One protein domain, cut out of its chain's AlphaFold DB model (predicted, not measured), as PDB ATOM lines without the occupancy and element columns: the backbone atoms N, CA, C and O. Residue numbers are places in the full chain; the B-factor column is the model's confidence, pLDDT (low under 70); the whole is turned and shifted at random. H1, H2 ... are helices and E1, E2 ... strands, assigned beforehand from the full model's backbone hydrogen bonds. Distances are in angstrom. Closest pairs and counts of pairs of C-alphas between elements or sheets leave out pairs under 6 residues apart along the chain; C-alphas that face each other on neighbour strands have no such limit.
ATOM      1  N   LYS A 165     -12.101 -21.234  51.555       35.72
ATOM      2  CA  LYS A 165     -11.354 -21.937  52.620       35.72
ATOM      3  C   LYS A 165     -11.942 -23.272  53.061       35.72
ATOM      4  O   LYS A 165     -11.208 -24.023  53.691       35.72
ATOM      5  N   GLN A 166     -13.193 -23.611  52.732       37.06
ATOM      6  CA  GLN A 166     -13.770 -24.910  53.110       37.06
ATOM      7  C   GLN A 166     -14.710 -25.462  52.031       37.06
ATOM      8  O   GLN A 166     -15.824 -24.972  51.860       37.06
ATOM      9  N   LEU A 167     -14.266 -26.500  51.322       45.75
ATOM     10  CA  LEU A 167     -15.123 -27.347  50.493       45.75
ATOM     11  C   LEU A 167     -15.707 -28.438  51.412       45.75
ATOM     12  O   LEU A 167     -14.956 -29.228  51.984       45.75
ATOM     13  N   LYS A 168     -17.031 -28.488  51.603       40.16
ATOM     14  CA  LYS A 168     -17.678 -29.604  52.320       40.16
ATOM     15  C   LYS A 168     -17.990 -30.727  51.324       40.16
ATOM     16  O   LYS A 168     -18.722 -30.500  50.366       40.16
ATOM     17  N   MET A 169     -17.429 -31.921  51.542       49.62
ATOM     18  CA  MET A 169     -17.716 -33.140  50.768       49.62
ATOM     19  C   MET A 169     -18.679 -34.068  51.511       49.62
ATOM     20  O   MET A 169     -18.738 -34.055  52.735       49.62
ATOM     21  N   ASN A 170     -19.380 -34.934  50.769       44.97
ATOM     22  CA  ASN A 170     -20.288 -35.971  51.293       44.97
ATOM     23  C   ASN A 170     -19.561 -37.157  51.973       44.97
ATOM     24  O   ASN A 170     -20.048 -38.285  51.973       44.97
ATOM     25  N   LYS A 171     -18.382 -36.927  52.550       49.78
ATOM     26  CA  LYS A 171     -17.610 -37.901  53.332       49.78
ATOM     27  C   LYS A 171     -17.084 -37.195  54.581       49.78
ATOM     28  O   LYS A 171     -17.027 -35.973  54.606       49.78
ATOM     29  N   ARG A 172     -16.707 -37.955  55.614       56.94
ATOM     30  CA  ARG A 172     -16.223 -37.488  56.937       56.94
ATOM     31  C   ARG A 172     -14.956 -36.599  56.899       56.94
ATOM     32  O   ARG A 172     -14.404 -36.294  57.950       56.94
ATOM     33  N   ASP A 173     -14.528 -36.172  55.716       64.56
ATOM     34  CA  ASP A 173     -13.267 -35.500  55.451       64.56
ATOM     35  C   ASP A 173     -13.480 -34.016  55.148       64.56
ATOM     36  O   ASP A 173     -14.451 -33.613  54.503       64.56
ATOM     37  N   SER A 174     -12.528 -33.195  55.581       64.81
ATOM     38  CA  SER A 174     -12.577 -31.737  55.422       64.81
ATOM     39  C   SER A 174     -11.577 -31.271  54.370       64.81
ATOM     40  O   SER A 174     -10.432 -31.703  54.394       64.81
ATOM     41  N   TRP A 175     -11.990 -30.385  53.460       75.56
ATOM     42  CA  TRP A 175     -11.125 -29.855  52.402       75.56
ATOM     43  C   TRP A 175     -10.908 -28.355  52.568       75.56
ATOM     44  O   TRP A 175     -11.878 -27.595  52.611       75.56
ATOM     45  N   ARG A 176      -9.645 -27.916  52.603       68.56
ATOM     46  CA  ARG A 176      -9.278 -26.493  52.600       68.56
ATOM     47  C   ARG A 176      -8.675 -26.071  51.268       68.56
ATOM     48  O   ARG A 176      -7.880 -26.816  50.707       68.56
ATOM     49  N   ILE A 177      -9.037 -24.884  50.788       71.50
ATOM     50  CA  ILE A 177      -8.402 -24.267  49.620       71.50
ATOM     51  C   ILE A 177      -7.502 -23.119  50.100       71.50
ATOM     52  O   ILE A 177      -7.847 -22.382  51.024       71.50
ATOM     53  N   GLU A 178      -6.338 -22.990  49.481       75.44
ATOM     54  CA  GLU A 178      -5.346 -21.955  49.726       75.44
ATOM     55  C   GLU A 178      -4.881 -21.387  48.384       75.44
ATOM     56  O   GLU A 178      -4.624 -22.140  47.446       75.44
ATOM     57  N   PHE A 179      -4.801 -20.063  48.272       74.31
ATOM     58  CA  PHE A 179      -4.189 -19.432  47.107       74.31
ATOM     59  C   PHE A 179      -2.692 -19.324  47.346       74.31
ATOM     60  O   PHE A 179      -2.273 -18.737  48.341       74.31
ATOM     61  N   ASP A 180      -1.917 -19.907  46.446       75.75
ATOM     62  CA  ASP A 180      -0.471 -20.005  46.564       75.75
ATOM     63  C   ASP A 180       0.136 -19.738  45.188       75.75
ATOM     64  O   ASP A 180       0.161 -20.609  44.320       75.75
ATOM     65  N   ASP A 181       0.608 -18.511  44.989       75.31
ATOM     66  CA  ASP A 181       1.217 -18.078  43.732       75.31
ATOM     67  C   ASP A 181       2.602 -18.696  43.499       75.31
ATOM     68  O   ASP A 181       3.167 -18.527  42.421       75.31
ATOM     69  N   SER A 182       3.156 -19.428  44.473       78.25
ATOM     70  CA  SER A 182       4.449 -20.099  44.332       78.25
ATOM     71  C   SER A 182       4.351 -21.486  43.701       78.25
ATOM     72  O   SER A 182       5.368 -22.018  43.263       78.25
ATOM     73  N   ILE A 183       3.152 -22.084  43.602       80.69
ATOM     74  CA  ILE A 183       3.037 -23.430  43.023       80.69
ATOM     75  C   ILE A 183       3.370 -23.394  41.533       80.69
ATOM     76  O   ILE A 183       2.811 -22.606  40.768       80.69
ATOM     77  N   GLU A 184       4.278 -24.262  41.110       77.50
ATOM     78  CA  GLU A 184       4.660 -24.407  39.712       77.50
ATOM     79  C   GLU A 184       3.948 -25.600  39.088       77.50
ATOM     80  O   GLU A 184       3.865 -26.686  39.663       77.50
ATOM     81  N   ALA A 185       3.439 -25.404  37.875       71.19
ATOM     82  CA  ALA A 185       2.873 -26.502  37.117       71.19
ATOM     83  C   ALA A 185       3.960 -27.522  36.757       71.19
ATOM     84  O   ALA A 185       5.060 -27.164  36.347       71.19
ATOM     85  N   ASN A 186       3.609 -28.803  36.841       71.19
ATOM     86  CA  ASN A 186       4.463 -29.957  36.556       71.19
ATOM     87  C   ASN A 186       5.611 -30.175  37.558       71.19
ATOM     88  O   ASN A 186       6.430 -31.067  37.346       71.19
ATOM     89  N   SER A 187       5.624 -29.436  38.670       75.12
ATOM     90  CA  SER A 187       6.521 -29.647  39.806       75.12
ATOM     91  C   SER A 187       5.694 -30.054  41.030       75.12
ATOM     92  O   SER A 187       5.172 -29.221  41.771       75.12
ATOM     93  N   LEU A 188       5.484 -31.364  41.191       76.88
ATOM     94  CA  LEU A 188       4.640 -31.927  42.247       76.88
ATOM     95  C   LEU A 188       5.479 -32.503  43.387       76.88
ATOM     96  O   LEU A 188       6.302 -33.395  43.184       76.88
ATOM     97  N   GLU A 189       5.193 -32.052  44.605       77.00
ATOM     98  CA  GLU A 189       5.641 -32.718  45.826       77.00
ATOM     99  C   GLU A 189       5.033 -34.131  45.944       77.00
ATOM    100  O   GLU A 189       3.925 -34.408  45.473       77.00
ATOM    101  N   SER A 190       5.733 -35.037  46.634       76.44
ATOM    102  CA  SER A 190       5.243 -36.403  46.860       76.44
ATOM    103  C   SER A 190       3.889 -36.410  47.589       76.44
ATOM    104  O   SER A 190       3.697 -35.721  48.593       76.44
ATOM    105  N   GLY A 191       2.937 -37.198  47.080       76.38
ATOM    106  CA  GLY A 191       1.578 -37.298  47.626       76.38
ATOM    107  C   GLY A 191       0.616 -36.186  47.190       76.38
ATOM    108  O   GLY A 191      -0.526 -36.171  47.646       76.38
ATOM    109  N   TRP A 192       1.044 -35.275  46.313       86.69
ATOM    110  CA  TRP A 192       0.171 -34.283  45.691       86.69
ATOM    111  C   TRP A 192      -0.258 -34.694  44.284       86.69
ATOM    112  O   TRP A 192       0.462 -35.351  43.534       86.69
ATOM    113  N   HIS A 193      -1.446 -34.248  43.898       84.25
ATOM    114  CA  HIS A 193      -2.011 -34.428  42.572       84.25
ATOM    115  C   HIS A 193      -2.230 -33.075  41.898       84.25
ATOM    116  O   HIS A 193      -2.731 -32.147  42.522       84.25
ATOM    117  N   GLN A 194      -1.938 -32.975  40.602       86.38
ATOM    118  CA  GLN A 194      -2.184 -31.754  39.829       86.38
ATOM    119  C   GLN A 194      -3.474 -31.836  39.020       86.38
ATOM    120  O   GLN A 194      -3.767 -32.857  38.394       86.38
ATOM    121  N   TYR A 195      -4.198 -30.731  38.937       83.12
ATOM    122  CA  TYR A 195      -5.205 -30.477  37.919       83.12
ATOM    123  C   TYR A 195      -4.971 -29.080  37.348       83.12
ATOM    124  O   TYR A 195      -4.713 -28.149  38.098       83.12
ATOM    125  N   ILE A 196      -5.032 -28.940  36.028       77.69
ATOM    126  CA  ILE A 196      -4.967 -27.641  35.357       77.69
ATOM    127  C   ILE A 196      -6.264 -27.481  34.579       77.69
ATOM    128  O   ILE A 196      -6.672 -28.401  33.865       77.69
ATOM    129  N   SER A 197      -6.909 -26.330  34.740       76.19
ATOM    130  CA  SER A 197      -8.137 -25.992  34.031       76.19
ATOM    131  C   SER A 197      -7.995 -24.650  33.340       76.19
ATOM    132  O   SER A 197      -7.605 -23.670  33.970       76.19
ATOM    133  N   GLY A 198      -8.429 -24.591  32.083       73.94
ATOM    134  CA  GLY A 198      -8.800 -23.327  31.467       73.94
ATOM    135  C   GLY A 198     -10.084 -22.791  32.102       73.94
ATOM    136  O   GLY A 198     -10.981 -23.565  32.459       73.94
ATOM    137  N   ALA A 199     -10.154 -21.478  32.255       68.94
ATOM    138  CA  ALA A 199     -11.323 -20.758  32.722       68.94
ATOM    139  C   ALA A 199     -11.374 -19.368  32.084       68.94
ATOM    140  O   ALA A 199     -10.355 -18.786  31.700       68.94
ATOM    141  N   PHE A 200     -12.582 -18.820  31.992       71.31
ATOM    142  CA  PHE A 200     -12.766 -17.443  31.570       71.31
ATOM    143  C   PHE A 200     -12.638 -16.506  32.770       71.31
ATOM    144  O   PHE A 200     -13.314 -16.688  33.784       71.31
ATOM    145  N   ALA A 201     -11.814 -15.471  32.630       67.94
ATOM    146  CA  ALA A 201     -11.650 -14.429  33.635       67.94
ATOM    147  C   ALA A 201     -11.526 -13.044  32.991       67.94
ATOM    148  O   ALA A 201     -11.303 -12.902  31.786       67.94
ATOM    149  N   ARG A 202     -11.666 -12.007  33.813       73.25
ATOM    150  CA  ARG A 202     -11.394 -10.615  33.458       73.25
ATOM    151  C   ARG A 202     -10.154 -10.128  34.187       73.25
ATOM    152  O   ARG A 202      -9.903 -10.511  35.321       73.25
ATOM    153  N   PHE A 203      -9.430  -9.230  33.552       75.00
ATOM    154  CA  PHE A 203      -8.263  -8.561  34.101       75.00
ATOM    155  C   PHE A 203      -8.502  -7.060  34.101       75.00
ATOM    156  O   PHE A 203      -9.331  -6.547  33.339       75.00
ATOM    157  N   ARG A 204      -7.760  -6.354  34.949       77.19
ATOM    158  CA  ARG A 204      -7.731  -4.897  34.986       77.19
ATOM    159  C   ARG A 204      -6.290  -4.449  35.133       77.19
ATOM    160  O   ARG A 204      -5.633  -4.846  36.079       77.19
ATOM    161  N   CYS A 205      -5.845  -3.591  34.224       77.12
ATOM    162  CA  CYS A 205      -4.526  -2.983  34.297       77.12
ATOM    163  C   CYS A 205      -4.482  -1.998  35.463       77.12
ATOM    164  O   CYS A 205      -5.255  -1.039  35.483       77.12
ATOM    165  N   SER A 206      -3.549  -2.202  36.381       76.88
ATOM    166  CA  SER A 206      -3.242  -1.299  37.489       76.88
ATOM    167  C   SER A 206      -2.697   0.055  37.012       76.88
ATOM    168  O   SER A 206      -2.952   1.070  37.656       76.88
ATOM    169  N   LYS A 207      -2.008   0.101  35.858       75.38
ATOM    170  CA  LYS A 207      -1.452   1.342  35.282       75.38
ATOM    171  C   LYS A 207      -2.497   2.193  34.550       75.38
ATOM    172  O   LYS A 207      -2.608   3.386  34.807       75.38
ATOM    173  N   CYS A 208      -3.249   1.608  33.612       72.00
ATOM    174  CA  CYS A 208      -4.146   2.364  32.719       72.00
ATOM    175  C   CYS A 208      -5.643   2.145  32.972       72.00
ATOM    176  O   CYS A 208      -6.471   2.679  32.234       72.00
ATOM    177  N   ASN A 209      -6.011   1.341  33.976       69.62
ATOM    178  CA  ASN A 209      -7.390   0.987  34.334       69.62
ATOM    179  C   ASN A 209      -8.221   0.304  33.234       69.62
ATOM    180  O   ASN A 209      -9.402   0.001  33.446       69.62
ATOM    181  N   ARG A 210      -7.635  -0.001  32.070       68.25
ATOM    182  CA  ARG A 210      -8.309  -0.792  31.038       68.25
ATOM    183  C   ARG A 210      -8.563  -2.197  31.557       68.25
ATOM    184  O   ARG A 210      -7.736  -2.780  32.252       68.25
ATOM    185  N   SER A 211      -9.724  -2.729  31.207       69.69
ATOM    186  CA  SER A 211     -10.112  -4.092  31.546       69.69
ATOM    187  C   SER A 211     -10.240  -4.918  30.273       69.69
ATOM    188  O   SER A 211     -10.709  -4.406  29.259       69.69
ATOM    189  N   TRP A 212      -9.850  -6.185  30.333       70.31
ATOM    190  CA  TRP A 212     -10.012  -7.137  29.233       70.31
ATOM    191  C   TRP A 212     -10.494  -8.482  29.768       70.31
ATOM    192  O   TRP A 212     -10.406  -8.755  30.964       70.31
ATOM    193  N   SER A 213     -11.054  -9.310  28.895       69.19
ATOM    194  CA  SER A 213     -11.456 -10.682  29.202       69.19
ATOM    195  C   SER A 213     -10.554 -11.677  28.488       69.19
ATOM    196  O   SER A 213     -10.034 -11.396  27.410       69.19
ATOM    197  N   SER A 214     -10.390 -12.855  29.078       65.56
ATOM    198  CA  SER A 214      -9.691 -13.974  28.459       65.56
ATOM    199  C   SER A 214     -10.422 -15.271  28.772       65.56
ATOM    200  O   SER A 214     -10.639 -15.580  29.939       65.56
ATOM    201  N   GLY A 215     -10.760 -16.045  27.738       63.88
ATOM    202  CA  GLY A 215     -11.263 -17.420  27.872       63.88
ATOM    203  C   GLY A 215     -10.166 -18.461  28.131       63.88
ATOM    204  O   GLY A 215     -10.453 -19.648  28.237       63.88
ATOM    205  N   ARG A 216      -8.897 -18.039  28.199       67.88
ATOM    206  CA  ARG A 216      -7.727 -18.931  28.262       67.88
ATOM    207  C   ARG A 216      -6.934 -18.795  29.559       67.88
ATOM    208  O   ARG A 216      -5.747 -19.102  29.583       67.88
ATOM    209  N   VAL A 217      -7.559 -18.321  30.635       76.69
ATOM    210  CA  VAL A 217      -6.869 -18.218  31.924       76.69
ATOM    211  C   VAL A 217      -6.658 -19.619  32.471       76.69
ATOM    212  O   VAL A 217      -7.618 -20.337  32.739       76.69
ATOM    213  N   GLN A 218      -5.400 -20.016  32.615       83.12
ATOM    214  CA  GLN A 218      -5.050 -21.299  33.206       83.12
ATOM    215  C   GLN A 218      -5.043 -21.174  34.730       83.12
ATOM    216  O   GLN A 218      -4.450 -20.256  35.302       83.12
ATOM    217  N   VAL A 219      -5.712 -22.111  35.390       82.56
ATOM    218  CA  VAL A 219      -5.742 -22.227  36.846       82.56
ATOM    219  C   VAL A 219      -5.119 -23.559  37.227       82.56
ATOM    220  O   VAL A 219      -5.578 -24.618  36.785       82.56
ATOM    221  N   VAL A 220      -4.056 -23.497  38.025       83.94
ATOM    222  CA  VAL A 220      -3.315 -24.662  38.511       83.94
ATOM    223  C   VAL A 220      -3.826 -25.019  39.898       83.94
ATOM    224  O   VAL A 220      -3.914 -24.165  40.777       83.94
ATOM    225  N   PHE A 221      -4.143 -26.294  40.087       85.62
ATOM    226  CA  PHE A 221      -4.598 -26.870  41.342       85.62
ATOM    227  C   PHE A 221      -3.644 -27.983  41.763       85.62
ATOM    228  O   PHE A 221      -3.522 -28.982  41.051       85.62
ATOM    229  N   HIS A 222      -3.018 -27.861  42.931       85.25
ATOM    230  CA  HIS A 222      -2.364 -28.983  43.608       85.25
ATOM    231  C   HIS A 222      -3.288 -29.461  44.720       85.25
ATOM    232  O   HIS A 222      -3.696 -28.666  45.554       85.25
ATOM    233  N   MET A 223      -3.652 -30.739  44.734       87.69
ATOM    234  CA  MET A 223      -4.573 -31.317  45.709       87.69
ATOM    235  C   MET A 223      -3.962 -32.536  46.392       87.69
ATOM    236  O   MET A 223      -3.310 -33.353  45.748       87.69
ATOM    237  N   ARG A 224      -4.189 -32.670  47.694       85.12
ATOM    238  CA  ARG A 224      -3.712 -33.792  48.503       85.12
ATOM    239  C   ARG A 224      -4.757 -34.149  49.544       85.12
ATOM    240  O   ARG A 224      -5.387 -33.260  50.106       85.12
ATOM    241  N   LEU A 225      -4.899 -35.439  49.827       84.50
ATOM    242  CA  LEU A 225      -5.685 -35.955  50.942       84.50
ATOM    243  C   LEU A 225      -4.752 -36.690  51.904       84.50
ATOM    244  O   LEU A 225      -3.987 -37.555  51.488       84.50
ATOM    245  N   SER A 226      -4.798 -36.335  53.187       82.62
ATOM    246  CA  SER A 226      -4.001 -36.974  54.232       82.62
ATOM    247  C   SER A 226      -4.858 -37.168  55.473       82.62
ATOM    248  O   SER A 226      -5.313 -36.193  56.061       82.62
ATOM    249  N   SER A 227      -5.082 -38.421  55.879       79.62
ATOM    250  CA  SER A 227      -5.792 -38.769  57.124       79.62
ATOM    251  C   SER A 227      -7.137 -38.041  57.309       79.62
ATOM    252  O   SER A 227      -7.424 -37.517  58.382       79.62
ATOM    253  N   GLY A 228      -7.943 -37.957  56.246       72.56
ATOM    254  CA  GLY A 228      -9.251 -37.282  56.263       72.56
ATOM    255  C   GLY A 228      -9.203 -35.747  56.200       72.56
ATOM    256  O   GLY A 228     -10.232 -35.076  56.290       72.56
ATOM    257  N   GLN A 229      -8.016 -35.166  56.016       75.81
ATOM    258  CA  GLN A 229      -7.826 -33.741  55.758       75.81
ATOM    259  C   GLN A 229      -7.303 -33.530  54.338       75.81
ATOM    260  O   GLN A 229      -6.196 -33.938  53.982       75.81
ATOM    261  N   GLY A 230      -8.132 -32.905  53.515       79.19
ATOM    262  CA  GLY A 230      -7.826 -32.504  52.157       79.19
ATOM    263  C   GLY A 230      -7.321 -31.066  52.082       79.19
ATOM    264  O   GLY A 230      -7.814 -30.167  52.768       79.19
ATOM    265  N   MET A 231      -6.345 -30.829  51.217       80.06
ATOM    266  CA  MET A 231      -5.821 -29.504  50.906       80.06
ATOM    267  C   MET A 231      -5.790 -29.311  49.395       80.06
ATOM    268  O   MET A 231      -5.396 -30.217  48.664       80.06
ATOM    269  N   VAL A 232      -6.171 -28.118  48.945       84.00
ATOM    270  CA  VAL A 232      -6.001 -27.647  47.573       84.00
ATOM    271  C   VAL A 232      -5.218 -26.341  47.595       84.00
ATOM    272  O   VAL A 232      -5.660 -25.380  48.211       84.00
ATOM    273  N   LYS A 233      -4.093 -26.285  46.893       82.56
ATOM    274  CA  LYS A 233      -3.398 -25.042  46.556       82.56
ATOM    275  C   LYS A 233      -3.803 -24.594  45.159       82.56
ATOM    276  O   LYS A 233      -3.910 -25.433  44.262       82.56
ATOM    277  N   VAL A 234      -4.032 -23.299  44.980       83.12
ATOM    278  CA  VAL A 234      -4.546 -22.710  43.739       83.12
ATOM    279  C   VAL A 234      -3.663 -21.557  43.295       83.12
ATOM    280  O   VAL A 234      -3.480 -20.604  44.048       83.12
ATOM    281  N   ARG A 235      -3.216 -21.599  42.039       83.44
ATOM    282  CA  ARG A 235      -2.568 -20.472  41.360       83.44
ATOM    283  C   ARG A 235      -3.369 -20.069  40.143       83.44
ATOM    284  O   ARG A 235      -3.709 -20.897  39.294       83.44
ATOM    285  N   ARG A 236      -3.677 -18.779  40.078       84.56
ATOM    286  CA  ARG A 236      -4.386 -18.148  38.966       84.56
ATOM    287  C   ARG A 236      -3.340 -17.484  38.087       84.56
ATOM    288  O   ARG A 236      -2.727 -16.515  38.521       84.56
ATOM    289  N   LEU A 237      -3.128 -18.013  36.887       83.56
ATOM    290  CA  LEU A 237      -2.087 -17.490  36.012       83.56
ATOM    291  C   LEU A 237      -2.510 -16.145  35.412       83.56
ATOM    292  O   LEU A 237      -3.643 -15.956  34.963       83.56
ATOM    293  N   ARG A 238      -1.588 -15.195  35.488       86.62
ATOM    294  CA  ARG A 238      -1.764 -13.763  35.283       86.62
ATOM    295  C   ARG A 238      -1.578 -13.378  33.814       86.62
ATOM    296  O   ARG A 238      -1.084 -14.163  32.994       86.62
ATOM    297  N   GLN A 239      -1.982 -12.159  33.473       84.06
ATOM    298  CA  GLN A 239      -1.778 -11.583  32.140       84.06
ATOM    299  C   GLN A 239      -1.360 -10.120  32.218       84.06
ATOM    300  O   GLN A 239      -1.772  -9.399  33.124       84.06
ATOM    301  N   GLU A 240      -0.594  -9.672  31.233       83.94
ATOM    302  CA  GLU A 240      -0.153  -8.284  31.117       83.94
ATOM    303  C   GLU A 240      -1.105  -7.438  30.271       83.94
ATOM    304  O   GLU A 240      -1.836  -7.921  29.399       83.94
ATOM    305  N   CYS A 241      -1.068  -6.126  30.501       79.06
ATOM    306  CA  CYS A 241      -1.793  -5.173  29.678       79.06
ATOM    307  C   CYS A 241      -1.075  -4.921  28.342       79.06
ATOM    308  O   CYS A 241      -0.001  -4.335  28.319       79.06
ATOM    309  N   ARG A 242      -1.744  -5.212  27.220       78.88
ATOM    310  CA  ARG A 242      -1.226  -5.024  25.843       78.88
ATOM    311  C   ARG A 242      -1.014  -3.573  25.393       78.88
ATOM    312  O   ARG A 242      -0.768  -3.307  24.223       78.88
ATOM    313  N   GLN A 243      -1.314  -2.610  26.251       77.00
ATOM    314  CA  GLN A 243      -1.402  -1.188  25.891       77.00
ATOM    315  C   GLN A 243      -0.499  -0.327  26.769       77.00
ATOM    316  O   GLN A 243      -0.520   0.895  26.656       77.00
ATOM    317  N   CYS A 244       0.238  -0.956  27.678       77.81
ATOM    318  CA  CYS A 244       1.186  -0.288  28.542       77.81
ATOM    319  C   CYS A 244       2.551  -0.917  28.328       77.81
ATOM    320  O   CYS A 244       2.679  -2.137  28.398       77.81
ATOM    321  N   ASP A 245       3.559  -0.073  28.158       74.69
ATOM    322  CA  ASP A 245       4.939  -0.521  28.233       74.69
ATOM    323  C   ASP A 245       5.261  -0.949  29.677       74.69
ATOM    324  O   ASP A 245       4.770  -0.363  30.661       74.69
ATOM    325  N   GLU A 246       6.040  -2.027  29.799       76.00
ATOM    326  CA  GLU A 246       6.422  -2.648  31.077       76.00
ATOM    327  C   GLU A 246       5.210  -2.953  31.980       76.00
ATOM    328  O   GLU A 246       5.217  -2.673  33.185       76.00
ATOM    329  N   ALA A 247       4.100  -3.412  31.394       76.38
ATOM    330  CA  ALA A 247       2.896  -3.747  32.144       76.38
ATOM    331  C   ALA A 247       3.179  -4.813  33.216       76.38
ATOM    332  O   ALA A 247       3.976  -5.721  33.018       76.38
ATOM    333  N   LEU A 248       2.509  -4.699  34.365       79.88
ATOM    334  CA  LEU A 248       2.604  -5.709  35.414       79.88
ATOM    335  C   LEU A 248       1.722  -6.916  35.075       79.88
ATOM    336  O   LEU A 248       0.714  -6.791  34.375       79.88
ATOM    337  N   MET A 249       2.080  -8.072  35.633       81.75
ATOM    338  CA  MET A 249       1.257  -9.279  35.598       81.75
ATOM    339  C   MET A 249       0.010  -9.082  36.461       81.75
ATOM    340  O   MET A 249       0.081  -9.143  37.691       81.75
ATOM    341  N   GLU A 250      -1.133  -8.866  35.818       81.12
ATOM    342  CA  GLU A 250      -2.400  -8.604  36.492       81.12
ATOM    343  C   GLU A 250      -3.107  -9.894  36.897       81.12
ATOM    344  O   GLU A 250      -3.135 -10.893  36.170       81.12
ATOM    345  N   GLU A 251      -3.731  -9.858  38.070       78.38
ATOM    346  CA  GLU A 251      -4.451 -10.997  38.615       78.38
ATOM    347  C   GLU A 251      -5.812 -11.201  37.929       78.38
ATOM    348  O   GLU A 251      -6.569 -10.261  37.671       78.38
ATOM    349  N   ALA A 252      -6.145 -12.465  37.662       76.06
ATOM    350  CA  ALA A 252      -7.420 -12.849  37.082       76.06
ATOM    351  C   ALA A 252      -8.583 -12.693  38.081       76.06
ATOM    352  O   ALA A 252      -8.571 -13.240  39.191       76.06
ATOM    353  N   SER A 253      -9.636 -12.013  37.628       71.56
ATOM    354  CA  SER A 253     -10.930 -11.873  38.295       71.56
ATOM    355  C   SER A 253     -11.968 -12.776  37.626       71.56
ATOM    356  O   SER A 253     -12.305 -12.595  36.457       71.56
ATOM    357  N   PHE A 254     -12.484 -13.758  38.362       63.06
ATOM    358  CA  PHE A 254     -13.482 -14.707  37.860       63.06
ATOM    359  C   PHE A 254     -14.904 -14.218  38.136       63.06
ATOM    360  O   PHE A 254     -15.175 -13.630  39.186       63.06
ATOM    361  N   ASP A 255     -15.806 -14.487  37.191       56.00
ATOM    362  CA  ASP A 255     -17.244 -14.386  37.445       56.00
ATOM    363  C   ASP A 255     -17.684 -15.496  38.418       56.00
ATOM    364  O   ASP A 255     -17.072 -16.563  38.437       56.00
ATOM    365  N   GLU A 256     -18.710 -15.255  39.235       50.69
ATOM    366  CA  GLU A 256     -19.163 -16.205  40.258       50.69
ATOM    367  C   GLU A 256     -19.729 -17.485  39.628       50.69
ATOM    368  O   GLU A 256     -19.341 -18.572  40.047       50.69
ATOM    369  N   GLU A 257     -20.528 -17.373  38.563       51.72
ATOM    370  CA  GLU A 257     -21.078 -18.537  37.843       51.72
ATOM    371  C   GLU A 257     -19.951 -19.365  37.199       51.72
ATOM    372  O   GLU A 257     -19.897 -20.591  37.294       51.72
ATOM    373  N   LYS A 258     -18.952 -18.681  36.630       60.91
ATOM    374  CA  LYS A 258     -17.782 -19.322  36.008       60.91
ATOM    375  C   LYS A 258     -16.843 -19.952  37.040       60.91
ATOM    376  O   LYS A 258     -16.183 -20.951  36.748       60.91
ATOM    377  N   LEU A 259     -16.786 -19.391  38.249       63.47
ATOM    378  CA  LEU A 259     -16.044 -19.951  39.372       63.47
ATOM    379  C   LEU A 259     -16.729 -21.206  39.927       63.47
ATOM    380  O   LEU A 259     -16.029 -22.156  40.262       63.47
ATOM    381  N   GLU A 260     -18.062 -21.239  39.995       56.56
ATOM    382  CA  GLU A 260     -18.809 -22.430  40.426       56.56
ATOM    383  C   GLU A 260     -18.530 -23.619  39.497       56.56
ATOM    384  O   GLU A 260     -18.109 -24.670  39.978       56.56
ATOM    385  N   VAL A 261     -18.575 -23.421  38.174       61.91
ATOM    386  CA  VAL A 261     -18.211 -24.461  37.189       61.91
ATOM    387  C   VAL A 261     -16.757 -24.932  37.350       61.91
ATOM    388  O   VAL A 261     -16.451 -26.125  37.248       61.91
ATOM    389  N   LEU A 262     -15.825 -24.007  37.603       67.25
ATOM    390  CA  LEU A 262     -14.419 -24.343  37.839       67.25
ATOM    391  C   LEU A 262     -14.245 -25.188  39.111       67.25
ATOM    392  O   LEU A 262     -13.471 -26.151  39.115       67.25
ATOM    393  N   LEU A 263     -14.979 -24.854  40.175       68.25
ATOM    394  CA  LEU A 263     -14.973 -25.597  41.429       68.25
ATOM    395  C   LEU A 263     -15.629 -26.970  41.276       68.25
ATOM    396  O   LEU A 263     -15.075 -27.942  41.776       68.25
ATOM    397  N   GLU A 264     -16.734 -27.102  40.546       65.06
ATOM    398  CA  GLU A 264     -17.355 -28.403  40.266       65.06
ATOM    399  C   GLU A 264     -16.389 -29.356  39.555       65.06
ATOM    400  O   GLU A 264     -16.223 -30.508  39.968       65.06
ATOM    401  N   LYS A 265     -15.661 -28.855  38.547       69.38
ATOM    402  CA  LYS A 265     -14.608 -29.621  37.868       69.38
ATOM    403  C   LYS A 265     -13.476 -29.999  38.821       69.38
ATOM    404  O   LYS A 265     -12.995 -31.131  38.783       69.38
ATOM    405  N   LEU A 266     -13.053 -29.085  39.698       76.25
ATOM    406  CA  LEU A 266     -12.073 -29.391  40.744       76.25
ATOM    407  C   LEU A 266     -12.581 -30.508  41.671       76.25
ATOM    408  O   LEU A 266     -11.833 -31.445  41.949       76.25
ATOM    409  N   MET A 267     -13.842 -30.455  42.105       72.44
ATOM    410  CA  MET A 267     -14.449 -31.478  42.961       72.44
ATOM    411  C   MET A 267     -14.472 -32.846  42.283       72.44
ATOM    412  O   MET A 267     -14.131 -33.854  42.905       72.44
ATOM    413  N   GLU A 268     -14.819 -32.896  40.999       70.50
ATOM    414  CA  GLU A 268     -14.735 -34.119  40.203       70.50
ATOM    415  C   GLU A 268     -13.303 -34.677  40.205       70.50
ATOM    416  O   GLU A 268     -13.088 -35.868  40.444       70.50
ATOM    417  N   LYS A 269     -12.295 -33.815  40.012       78.75
ATOM    418  CA  LYS A 269     -10.886 -34.233  40.026       78.75
ATOM    419  C   LYS A 269     -10.411 -34.691  41.395       78.75
ATOM    420  O   LYS A 269      -9.667 -35.665  41.442       78.75
ATOM    421  N   ILE A 270     -10.875 -34.083  42.482       76.06
ATOM    422  CA  ILE A 270     -10.596 -34.552  43.843       76.06
ATOM    423  C   ILE A 270     -11.148 -35.969  44.043       76.06
ATOM    424  O   ILE A 270     -10.431 -36.850  44.515       76.06
ATOM    425  N   ARG A 271     -12.395 -36.224  43.635       73.81
ATOM    426  CA  ARG A 271     -13.022 -37.552  43.748       73.81
ATOM    427  C   ARG A 271     -12.260 -38.617  42.960       73.81
ATOM    428  O   ARG A 271     -12.012 -39.703  43.472       73.81
ATOM    429  N   ILE A 272     -11.828 -38.285  41.748       73.50
ATOM    430  CA  ILE A 272     -11.075 -39.211  40.893       73.50
ATOM    431  C   ILE A 272      -9.655 -39.436  41.428       73.50
ATOM    432  O   ILE A 272      -9.196 -40.572  41.505       73.50
ATOM    433  N   LYS A 273      -8.930 -38.365  41.772       79.12
ATOM    434  CA  LYS A 273      -7.495 -38.450  42.080       79.12
ATOM    435  C   LYS A 273      -7.207 -38.826  43.528       79.12
ATOM    436  O   LYS A 273      -6.320 -39.636  43.751       79.12
ATOM    437  N   CYS A 274      -7.958 -38.271  44.475       77.25
ATOM    438  CA  CYS A 274      -7.702 -38.433  45.908       77.25
ATOM    439  C   CYS A 274      -8.545 -39.544  46.544       77.25
ATOM    440  O   CYS A 274      -8.126 -40.133  47.534       77.25
ATOM    441  N   TYR A 275      -9.733 -39.823  45.994       76.06
ATOM    442  CA  TYR A 275     -10.631 -40.875  46.491       76.06
ATOM    443  C   TYR A 275     -10.720 -42.094  45.573       76.06
ATOM    444  O   TYR A 275     -11.396 -43.059  45.924       76.06
ATOM    445  N   HIS A 276     -10.062 -42.049  44.410       75.88
ATOM    446  CA  HIS A 276     -10.074 -43.117  43.408       75.88
ATOM    447  C   HIS A 276     -11.491 -43.553  42.995       75.88
ATOM    448  O   HIS A 276     -11.724 -44.708  42.642       75.88
TER     449      HIS A 276
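What this domain is: This is residues 165 to 276 of the 440 residues of an uncharacterized protein of Coregonus sp. 'balchen' (UniProt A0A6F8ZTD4). A twisted sheet of four strands has one helix, H1, packed over one face, and the long hairpin of E2 and E3 bends and reaches out beyond the helix at one end of the elongated shape. Residues 237 to 255, with no named element, run out towards that same end and fold back to H1. The 112 printed residues hold E1, E2, E3, E4 and then H1; the mixed sheet has the order E1 E4 E3 E2, and the class is mixed, helices and strands. The whole is only just compact, close to loose, with a radius of gyration of the C-alphas of 15.7 A and spans of 49 by 29 by 19 A.

Where its parts are: E1, residues 174 to 179, begins at C-alpha 174 (-12.577, -31.737, 55.422) and is 17.1 A long. E2, residues 193 to 204, measures 31.0 A and bends by 69 degrees at residue 200. E3, residues 211 to 226, measures 40.4 A and bends by 66 degrees at residue 214. E4, residues 229 to 236, measures 23.2 A. H1, residues 256 to 274, measures 25.6 A and ends at C-alpha 274 (-7.702, -38.433, 45.908).

How they stand to each other: E1 is parallel to E4 at 23 degrees, with N 178 and O 232 2.8 A apart. E2, E3 and E4 form a meander, each strand the antiparallel neighbour of the one before; N 222 and O 233 are 2.9 A apart, N 195 and O 221 2.8 A. H1 is on the sheet at a height of 7.0 A, making two layers, a helix on one face of a sheet; its closest C-alphas to E3 are Cys 274 and Leu 225, 6.0 A. In H1 every O i to N i+4 pair is within hydrogen-bond range.

The domain as a whole: The C-alphas of Arg 172 and Asp 245, the two farthest apart, are 51.4 A apart. The printed part has no cut; the links E1 to E2 and E4 to H1 are long. Mean pLDDT of the printed part is 72.9, with 32 residues under 70, among them 165 to 174 and 254 to 265.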